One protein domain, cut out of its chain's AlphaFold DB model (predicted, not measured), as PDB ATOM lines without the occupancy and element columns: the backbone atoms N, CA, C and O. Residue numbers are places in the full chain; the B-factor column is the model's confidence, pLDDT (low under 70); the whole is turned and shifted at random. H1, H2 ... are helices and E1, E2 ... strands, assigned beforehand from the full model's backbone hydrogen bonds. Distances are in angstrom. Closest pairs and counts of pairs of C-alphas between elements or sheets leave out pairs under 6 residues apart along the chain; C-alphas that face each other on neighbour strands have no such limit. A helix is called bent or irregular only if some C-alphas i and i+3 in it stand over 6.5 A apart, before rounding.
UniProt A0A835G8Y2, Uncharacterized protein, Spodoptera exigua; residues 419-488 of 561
ATOM      1  N   PRO A 419     111.094 124.449 185.167       75.94
ATOM      2  CA  PRO A 419     110.836 123.041 184.900       75.94
ATOM      3  C   PRO A 419     109.366 122.719 185.226       75.94
ATOM      4  O   PRO A 419     108.900 123.100 186.304       75.94
ATOM      5  N   PRO A 420     108.638 122.032 184.329       73.69
ATOM      6  CA  PRO A 420     107.216 121.770 184.500       73.69
ATOM      7  C   PRO A 420     106.958 120.872 185.707       73.69
ATOM      8  O   PRO A 420     107.483 119.757 185.798       73.69
ATOM      9  N   ASN A 421     106.129 121.355 186.631       70.75
ATOM     10  CA  ASN A 421     105.700 120.585 187.799       70.75
ATOM     11  C   ASN A 421     104.524 119.656 187.464       70.75
ATOM     12  O   ASN A 421     104.310 118.669 188.164       70.75
ATOM     13  N   GLU A 422     103.781 119.955 186.396       74.38
ATOM     14  CA  GLU A 422     102.582 119.222 186.002       74.38
ATOM     15  C   GLU A 422     102.871 118.136 184.962       74.38
ATOM     16  O   GLU A 422     103.652 118.311 184.021       74.38
ATOM     17  N   SER A 423     102.180 117.004 185.095       75.62
ATOM     18  CA  SER A 423     102.358 115.841 184.220       75.62
ATOM     19  C   SER A 423     102.045 116.145 182.750       75.62
ATOM     20  O   SER A 423     102.679 115.579 181.863       75.62
ATOM     21  N   GLN A 424     101.090 117.039 182.463       76.38
ATOM     22  CA  GLN A 424     100.717 117.376 181.085       76.38
ATOM     23  C   GLN A 424     101.816 118.182 180.376       76.38
ATOM     24  O   GLN A 424     102.208 117.827 179.264       76.38
ATOM     25  N   GLU A 425     102.378 119.195 181.039       75.44
ATOM     26  CA  GLU A 425     103.503 119.986 180.525       75.44
ATOM     27  C   GLU A 425     104.775 119.135 180.341       75.44
ATOM     28  O   GLU A 425     105.506 119.279 179.360       75.44
ATOM     29  N   GLN A 426     105.023 118.179 181.245       79.19
ATOM     30  CA  GLN A 426     106.108 117.207 181.086       79.19
ATOM     31  C   GLN A 426     105.912 116.332 179.837       79.19
ATOM     32  O   GLN A 426     106.876 116.061 179.119       79.19
ATOM     33  N   ILE A 427     104.675 115.920 179.533       82.31
ATOM     34  CA  ILE A 427     104.346 115.126 178.339       82.31
ATOM     35  C   ILE A 427     104.478 115.960 177.055       82.31
ATOM     36  O   ILE A 427     105.011 115.455 176.062       82.31
ATOM     37  N   THR A 428     104.033 117.220 177.035       83.56
ATOM     38  CA  THR A 428     104.198 118.093 175.856       83.56
ATOM     39  C   THR A 428     105.671 118.409 175.603       83.56
ATOM     40  O   THR A 428     106.129 118.296 174.463       83.56
ATOM     41  N   PHE A 429     106.457 118.682 176.649       84.12
ATOM     42  CA  PHE A 429     107.899 118.880 176.516       84.12
ATOM     43  C   PHE A 429     108.642 117.599 176.098       84.12
ATOM     44  O   PHE A 429     109.537 117.644 175.248       84.12
ATOM     45  N   ALA A 430     108.249 116.431 176.615       84.19
ATOM     46  CA  ALA A 430     108.796 115.149 176.173       84.19
ATOM     47  C   ALA A 430     108.529 114.906 174.676       84.19
ATOM     48  O   ALA A 430     109.453 114.536 173.950       84.19
ATOM     49  N   LYS A 431     107.312 115.201 174.189       85.62
ATOM     50  CA  LYS A 431     106.969 115.165 172.756       85.62
ATOM     51  C   LYS A 431     107.807 116.154 171.938       85.62
ATOM     52  O   LYS A 431     108.320 115.775 170.888       85.62
ATOM     53  N   HIS A 432     108.019 117.382 172.421       84.88
ATOM     54  CA  HIS A 432     108.903 118.363 171.776       84.88
ATOM     55  C   HIS A 432     110.334 117.817 171.594       84.88
ATOM     56  O   HIS A 432     110.882 117.831 170.489       84.88
ATOM     57  N   ILE A 433     110.931 117.281 172.665       84.00
ATOM     58  CA  ILE A 433     112.281 116.700 172.628       84.00
ATOM     59  C   ILE A 433     112.331 115.448 171.742       84.00
ATOM     60  O   ILE A 433     113.299 115.266 171.000       84.00
ATOM     61  N   GLN A 434     111.293 114.610 171.772       80.94
ATOM     62  CA  GLN A 434     111.172 113.450 170.895       80.94
ATOM     63  C   GLN A 434     111.134 113.875 169.423       80.94
ATOM     64  O   GLN A 434     111.948 113.379 168.653       80.94
ATOM     65  N   ASN A 435     110.295 114.843 169.046       78.75
ATOM     66  CA  ASN A 435     110.198 115.349 167.673       78.75
ATOM     67  C   ASN A 435     111.533 115.926 167.182       78.75
ATOM     68  O   ASN A 435     112.005 115.562 166.105       78.75
ATOM     69  N   LYS A 436     112.196 116.751 168.003       79.50
ATOM     70  CA  LYS A 436     113.539 117.280 167.717       79.50
ATOM     71  C   LYS A 436     114.554 116.164 167.451       79.50
ATOM     72  O   LYS A 436     115.293 116.217 166.469       79.50
ATOM     73  N   ASN A 437     114.592 115.151 168.315       74.56
ATOM     74  CA  ASN A 437     115.501 114.015 168.166       74.56
ATOM     75  C   ASN A 437     115.127 113.134 166.966       74.56
ATOM     76  O   ASN A 437     116.017 112.601 166.310       74.56
ATOM     77  N   SER A 438     113.842 112.977 166.657       69.50
ATOM     78  CA  SER A 438     113.369 112.239 165.488       69.50
ATOM     79  C   SER A 438     113.845 112.905 164.202       69.50
ATOM     80  O   SER A 438     114.515 112.252 163.409       69.50
ATOM     81  N   ILE A 439     113.611 114.209 164.048       67.94
ATOM     82  CA  ILE A 439     114.044 114.990 162.882       67.94
ATOM     83  C   ILE A 439     115.569 114.887 162.684       67.94
ATOM     84  O   ILE A 439     116.021 114.506 161.606       67.94
ATOM     85  N   LEU A 440     116.362 115.123 163.739       65.81
ATOM     86  CA  LEU A 440     117.832 115.083 163.672       65.81
ATOM     87  C   LEU A 440     118.424 113.697 163.354       65.81
ATOM     88  O   LEU A 440     119.535 113.622 162.836       65.81
ATOM     89  N   ASN A 441     117.725 112.604 163.684       61.94
ATOM     90  CA  ASN A 441     118.227 111.237 163.484       61.94
ATOM     91  C   ASN A 441     117.654 110.543 162.231       61.94
ATOM     92  O   ASN A 441     118.215 109.539 161.775       61.94
ATOM     93  N   GLN A 442     116.533 111.027 161.686       62.91
ATOM     94  CA  GLN A 442     115.845 110.397 160.554       62.91
ATOM     95  C   GLN A 442     116.450 110.765 159.194       62.91
ATOM     96  O   GLN A 442     116.528 109.887 158.331       62.91
ATOM     97  N   TYR A 443     116.901 112.009 159.005       63.66
ATOM     98  CA  TYR A 443     117.304 112.541 157.699       63.66
ATOM     99  C   TYR A 443     118.821 112.761 157.566       63.66
ATOM    100  O   TYR A 443     119.493 113.191 158.502       63.66
ATOM    101  N   LYS A 444     119.376 112.493 156.376       65.94
ATOM    102  CA  LYS A 444     120.815 112.629 156.075       65.94
ATOM    103  C   LYS A 444     121.147 113.933 155.341       65.94
ATOM    104  O   LYS A 444     121.603 113.917 154.207       65.94
ATOM    105  N   TRP A 445     121.043 115.065 156.023       74.69
ATOM    106  CA  TRP A 445     121.353 116.393 155.461       74.69
ATOM    107  C   TRP A 445     122.854 116.728 155.336       74.69
ATOM    108  O   TRP A 445     123.242 117.886 155.215       74.69
ATOM    109  N   VAL A 446     123.740 115.736 155.453       76.12
ATOM    110  CA  VAL A 446     125.199 115.957 155.509       76.12
ATOM    111  C   VAL A 446     125.837 115.927 154.119       76.12
ATOM    112  O   VAL A 446     126.920 116.488 153.946       76.12
ATOM    113  N   LYS A 447     125.194 115.264 153.150       81.88
ATOM    114  CA  LYS A 447     125.723 115.044 151.803       81.88
ATOM    115  C   LYS A 447     124.680 115.315 150.718       81.88
ATOM    116  O   LYS A 447     123.503 115.053 150.946       81.88
ATOM    117  N   ASN A 448     125.150 115.756 149.557       84.19
ATOM    118  CA  ASN A 448     124.363 115.889 148.328       84.19
ATOM    119  C   ASN A 448     124.084 114.533 147.676       84.19
ATOM    120  O   ASN A 448     124.645 113.508 148.080       84.19
ATOM    121  N   GLU A 449     123.276 114.548 146.614       82.31
ATOM    122  CA  GLU A 449     123.152 113.423 145.679       82.31
ATOM    123  C   GLU A 449     124.520 112.970 145.132       82.31
ATOM    124  O   GLU A 449     124.783 111.769 145.116       82.31
ATOM    125  N   ASP A 450     125.428 113.909 144.844       81.31
ATOM    126  CA  ASP A 450     126.804 113.652 144.376       81.31
ATOM    127  C   ASP A 450     127.745 113.098 145.468       81.31
ATOM    128  O   ASP A 450     128.897 112.748 145.219       81.31
ATOM    129  N   GLY A 451     127.280 113.020 146.721       78.81
ATOM    130  CA  GLY A 451     128.055 112.524 147.861       78.81
ATOM    131  C   GLY A 451     128.970 113.554 148.536       78.81
ATOM    132  O   GLY A 451     129.555 113.233 149.583       78.81
ATOM    133  N   ASP A 452     129.056 114.772 148.002       84.38
ATOM    134  CA  ASP A 452     129.796 115.902 148.575       84.38
ATOM    135  C   ASP A 452     129.171 116.446 149.858       84.38
ATOM    136  O   ASP A 452     127.963 116.368 150.061       84.38
ATOM    137  N   LYS A 453     129.997 117.008 150.750       84.62
ATOM    138  CA  LYS A 453     129.547 117.501 152.060       84.62
ATOM    139  C   LYS A 453     128.924 118.897 151.967       84.62
ATOM    140  O   LYS A 453     129.614 119.860 151.630       84.62
ATOM    141  N   VAL A 454     127.675 119.027 152.417       83.94
ATOM    142  CA  VAL A 454     126.954 120.308 152.482       83.94
ATOM    143  C   VAL A 454     127.623 121.254 153.482       83.94
ATOM    144  O   VAL A 454     127.761 120.941 154.672       83.94
ATOM    145  N   LYS A 455     128.017 122.443 153.022       85.06
ATOM    146  CA  LYS A 455     128.558 123.513 153.869       85.06
ATOM    147  C   LYS A 455     127.430 124.453 154.299       85.06
ATOM    148  O   LYS A 455     127.356 125.577 153.824       85.06
ATOM    149  N   TRP A 456     126.566 124.001 155.211       81.50
ATOM    150  CA  TRP A 456     125.367 124.735 155.661       81.50
ATOM    151  C   TRP A 456     125.602 126.221 155.993       81.50
ATOM    152  O   TRP A 456     124.809 127.060 155.590       81.50
ATOM    153  N   ASN A 457     126.732 126.571 156.617       78.88
ATOM    154  CA  ASN A 457     127.095 127.961 156.939       78.88
ATOM    155  C   ASN A 457     127.365 128.867 155.713       78.88
ATOM    156  O   ASN A 457     127.554 130.066 155.885       78.88
ATOM    157  N   GLN A 458     127.475 128.301 154.510       81.56
ATOM    158  CA  GLN A 458     127.713 129.018 153.250       81.56
ATOM    159  C   GLN A 458     126.481 129.019 152.335       81.56
ATOM    160  O   GLN A 458     126.523 129.629 151.273       81.56
ATOM    161  N   VAL A 459     125.400 128.329 152.711       85.38
ATOM    162  CA  VAL A 459     124.171 128.273 151.912       85.38
ATOM    163  C   VAL A 459     123.463 129.624 151.984       85.38
ATOM    164  O   VAL A 459     123.210 130.131 153.076       85.38
ATOM    165  N   ARG A 460     123.144 130.208 150.824       81.94
ATOM    166  CA  ARG A 460     122.453 131.507 150.713       81.94
ATOM    167  C   ARG A 460     121.009 131.395 150.243       81.94
ATOM    168  O   ARG A 460     120.205 132.263 150.564       81.94
ATOM    169  N   GLU A 461     120.695 130.362 149.474       83.62
ATOM    170  CA  GLU A 461     119.362 130.107 148.933       83.62
ATOM    171  C   GLU A 461     119.006 128.640 149.165       83.62
ATOM    172  O   GLU A 461     119.846 127.760 148.970       83.62
ATOM    173  N   ILE A 462     117.765 128.395 149.586       88.19
ATOM    174  CA  ILE A 462     117.163 127.068 149.718       88.19
ATOM    175  C   ILE A 462     115.824 127.120 148.984       88.19
ATOM    176  O   ILE A 462     115.011 128.003 149.249       88.19
ATOM    177  N   VAL A 463     115.603 126.173 148.078       85.56
ATOM    178  CA  VAL A 463     114.376 126.022 147.295       85.56
ATOM    179  C   VAL A 463     113.792 124.641 147.587       85.56
ATOM    180  O   VAL A 463     114.500 123.633 147.586       85.56
ATOM    181  N   VAL A 464     112.491 124.605 147.863       85.12
ATOM    182  CA  VAL A 464     111.727 123.377 148.113       85.12
ATOM    183  C   VAL A 464     110.507 123.413 147.206       85.12
ATOM    184  O   VAL A 464     109.754 124.386 147.219       85.12
ATOM    185  N   GLU A 465     110.318 122.365 146.412       82.50
ATOM    186  CA  GLU A 465     109.224 122.273 145.448       82.50
ATOM    187  C   GLU A 465     108.161 121.288 145.933       82.50
ATOM    188  O   GLU A 465     108.471 120.156 146.298       82.50
ATOM    189  N   ASN A 466     106.883 121.677 145.864       78.94
ATOM    190  CA  ASN A 466     105.769 120.786 146.210       78.94
ATOM    191  C   ASN A 466     105.737 119.519 145.327       78.94
ATOM    192  O   ASN A 466     105.320 118.452 145.768       78.94
ATOM    193  N   SER A 467     106.229 119.624 144.089       81.12
ATOM    194  CA  SER A 467     106.382 118.510 143.147       81.12
ATOM    195  C   SER A 467     107.407 117.459 143.594       81.12
ATOM    196  O   SER A 467     107.381 116.335 143.095       81.12
ATOM    197  N   GLN A 468     108.337 117.812 144.491       81.75
ATOM    198  CA  GLN A 468     109.445 116.960 144.930       81.75
ATOM    199  C   GLN A 468     109.650 117.072 146.456       81.75
ATOM    200  O   GLN A 468     110.679 117.577 146.907       81.75
ATOM    201  N   PRO A 469     108.699 116.585 147.280       74.88
ATOM    202  CA  PRO A 469     108.682 116.825 148.730       74.88
ATOM    203  C   PRO A 469     109.881 116.229 149.488       74.88
ATOM    204  O   PRO A 469     110.215 116.694 150.575       74.88
ATOM    205  N   ASP A 470     110.539 115.214 148.920       77.38
ATOM    206  CA  ASP A 470     111.740 114.584 149.478       77.38
ATOM    207  C   ASP A 470     113.060 115.195 148.955       77.38
ATOM    208  O   ASP A 470     114.128 114.665 149.261       77.38
ATOM    209  N   LYS A 471     113.039 116.290 148.184       83.62
ATOM    210  CA  LYS A 471     114.253 116.956 147.677       83.62
ATOM    211  C   LYS A 471     114.352 118.396 148.172       83.62
ATOM    212  O   LYS A 471     113.384 119.151 148.164       83.62
ATOM    213  N   ILE A 472     115.557 118.775 148.594       86.94
ATOM    214  CA  ILE A 472     115.900 120.150 148.965       86.94
ATOM    215  C   ILE A 472     116.983 120.632 148.009       86.94
ATOM    216  O   ILE A 472     118.070 120.053 147.953       86.94
ATOM    217  N   PHE A 473     116.693 121.706 147.285       88.75
ATOM    218  CA  PHE A 473     117.645 122.382 146.417       88.75
ATOM    219  C   PHE A 473     118.289 123.545 147.163       88.75
ATOM    220  O   PHE A 473     117.630 124.221 147.954       88.75
ATOM    221  N   TYR A 474     119.569 123.808 146.927       88.69
ATOM    222  CA  TYR A 474     120.253 124.924 147.572       88.69
ATOM    223  C   TYR A 474     121.401 125.486 146.722       88.69
ATOM    224  O   TYR A 474     121.910 124.816 145.821       88.69
ATOM    225  N   LYS A 475     121.825 126.719 147.021       88.00
ATOM    226  CA  LYS A 475     122.974 127.378 146.372       88.00
ATOM    227  C   LYS A 475     123.911 128.025 147.383       88.00
ATOM    228  O   LYS A 475     123.472 128.480 148.447       88.00
ATOM    229  N   TYR A 476     125.195 128.091 147.033       84.75
ATOM    230  CA  TYR A 476     126.190 128.825 147.814       84.75
ATOM    231  C   TYR A 476     126.251 130.292 147.383       84.75
ATOM    232  O   TYR A 476     126.327 131.165 148.245       84.75
ATOM    233  N   ASP A 477     126.112 130.583 146.086       80.25
ATOM    234  CA  ASP A 477     126.014 131.954 145.587       80.25
ATOM    235  C   ASP A 477     124.739 132.205 144.771       80.25
ATOM    236  O   ASP A 477     124.296 131.400 143.957       80.25
ATOM    237  N   LEU A 478     124.154 133.392 144.966       71.25
ATOM    238  CA  LEU A 478     122.880 133.811 144.356       71.25
ATOM    239  C   LEU A 478     122.950 134.002 142.828       71.25
ATOM    240  O   LEU A 478     121.930 134.258 142.195       71.25
ATOM    241  N   ASN A 479     124.148 133.907 142.249       71.06
ATOM    242  CA  ASN A 479     124.399 134.062 140.818       71.06
ATOM    243  C   ASN A 479     124.553 132.703 140.097       71.06
ATOM    244  O   ASN A 479     124.657 132.673 138.870       71.06
ATOM    245  N   GLU A 480     124.594 131.585 140.831       73.31
ATOM    246  CA  GLU A 480     124.733 130.244 140.255       73.31
ATOM    247  C   GLU A 480     123.415 129.800 139.593       73.31
ATOM    248  O   GLU A 480     122.334 129.872 140.187       73.31
ATOM    249  N   LYS A 481     123.492 129.328 138.340       62.97
ATOM    250  CA  LYS A 481     122.316 128.845 137.588       62.97
ATOM    251  C   LYS A 481     121.875 127.440 138.010       62.97
ATOM    252  O   LYS A 481     120.694 127.125 137.924       62.97
ATOM    253  N   SER A 482     122.808 126.605 138.461       72.44
ATOM    254  CA  SER A 482     122.561 125.244 138.945       72.44
ATOM    255  C   SER A 482     122.366 125.236 140.459       72.44
ATOM    256  O   SER A 482     123.245 125.692 141.187       72.44
ATOM    257  N   ALA A 483     121.253 124.679 140.937       78.81
ATOM    258  CA  ALA A 483     121.071 124.375 142.353       78.81
ATOM    259  C   ALA A 483     121.577 122.961 142.674       78.81
ATOM    260  O   ALA A 483     121.345 122.024 141.913       78.81
ATOM    261  N   LEU A 484     122.253 122.810 143.812       84.31
ATOM    262  CA  LEU A 484     122.706 121.521 144.336       84.31
ATOM    263  C   LEU A 484     121.545 120.818 145.049       84.31
ATOM    264  O   LEU A 484     120.773 121.474 145.748       84.31
ATOM    265  N   CYS A 485     121.421 119.497 144.893       85.31
ATOM    266  CA  CYS A 485     120.295 118.725 145.425       85.31
ATOM    267  C   CYS A 485     120.682 117.841 146.623       85.31
ATOM    268  O   CYS A 485     121.699 117.136 146.608       85.31
ATOM    269  N   ILE A 486     119.822 117.834 147.643       84.38
ATOM    270  CA  ILE A 486     119.854 116.924 148.789       84.38
ATOM    271  C   ILE A 486     118.596 116.054 148.754       84.38
ATOM    272  O   ILE A 486     117.488 116.518 149.029       84.38
ATOM    273  N   ASP A 487     118.789 114.767 148.482       79.31
ATOM    274  CA  ASP A 487     117.749 113.741 148.562       79.31
ATOM    275  C   ASP A 487     117.497 113.321 150.023       79.31
ATOM    276  O   ASP A 487     118.279 112.588 150.642       79.31
ATOM    277  N   CYS A 488     116.379 113.785 150.574       73.19
ATOM    278  CA  CYS A 488     115.935 113.524 151.938       73.19
ATOM    279  C   CYS A 488     115.205 112.176 152.100       73.19
ATOM    280  O   CYS A 488     115.011 111.737 153.239       73.19
TER     281      CYS A 488
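AT A GLANCE: This is residues 419 to 488 of the 561 residues of an uncharacterized protein of Spodoptera exigua (UniProt A0A835G8Y2). A small head, built on an antiparallel sheet of three short strands, has one long helix, H1, running away from it as an arm; residues 421 to 427 and 430 to 441, mostly of H1, stick out free. The arm makes most of the length, and a long stretch with no named element, residues 443 to 460, joins H1 to the first strand of the head. The printed part has 70 residues, with one named helix and three named strands in the order H1, E1, E2, E3; the sheet's order is E1 - E2 - E3, and the class is mixed, helices and strands, with under half of the residues in named elements. The whole is only just extended, close to loose, with a radius of gyration of the C-alphas of 17.0 A, and the C-alphas span 53 by 23 by 22 A.

HOW THE PARTS SIT: The sheet is a meander, each strand the antiparallel neighbour of the one before, made of E1, residues 461 to 463, E2, residues 471 to 475, and E3, residues 484 to 487. E2 is the inner strand; E1 and E3 are the edge strands and are apart from each other. E1 and E2 form a hairpin, with 157 degrees between their directions. The C-alphas of Ile 462 and Tyr 474 face each other at 4.3 A, and N 463 and O 473 are within hydrogen-bond range at 2.8 A. E2 and E3 form a second hairpin, also at 157 degrees. The C-alphas of Phe 473 and Cys 485 face each other at 4.6 A, and N 486 and O 472 are within hydrogen-bond range at 2.8 A. H1, residues 423 to 442, is not on the sheet, with 0 pairs of C-alphas within 10 A, and is apart from E2 and E3. In H1 every O i to N i+4 pair is within hydrogen-bond range.

IN THESE COORDINATES: E2, Lys 471 to Lys 475, is the longest strand by residues and measures 13.7 A from first to last C-alpha. E3, Leu 484 to Asp 487, measures 10.1 A and ends with C-alpha 487 at (117.749, 113.741, 148.562). E1, Glu 461 to Val 463, measures 6.7 A. H1, Ser 423 to Gln 442, measures 27.8 A, from C-alpha 423 at (102.358, 115.841, 184.220) to C-alpha 442 at (115.845, 110.397, 160.554), and is not bent.

THE WHOLE: The two C-alphas farthest apart are those of Asn 421 and Lys 481, at 53.5 A. The printed part has no cut. The link from H1 to E1 is long, with 18 residues; those from E1 to E2 and from E2 to E3 are short, with 7 and 8 residues. The mean pLDDT of the printed part is 78.9, and residues 438 to 444 and residue 481 are under 70.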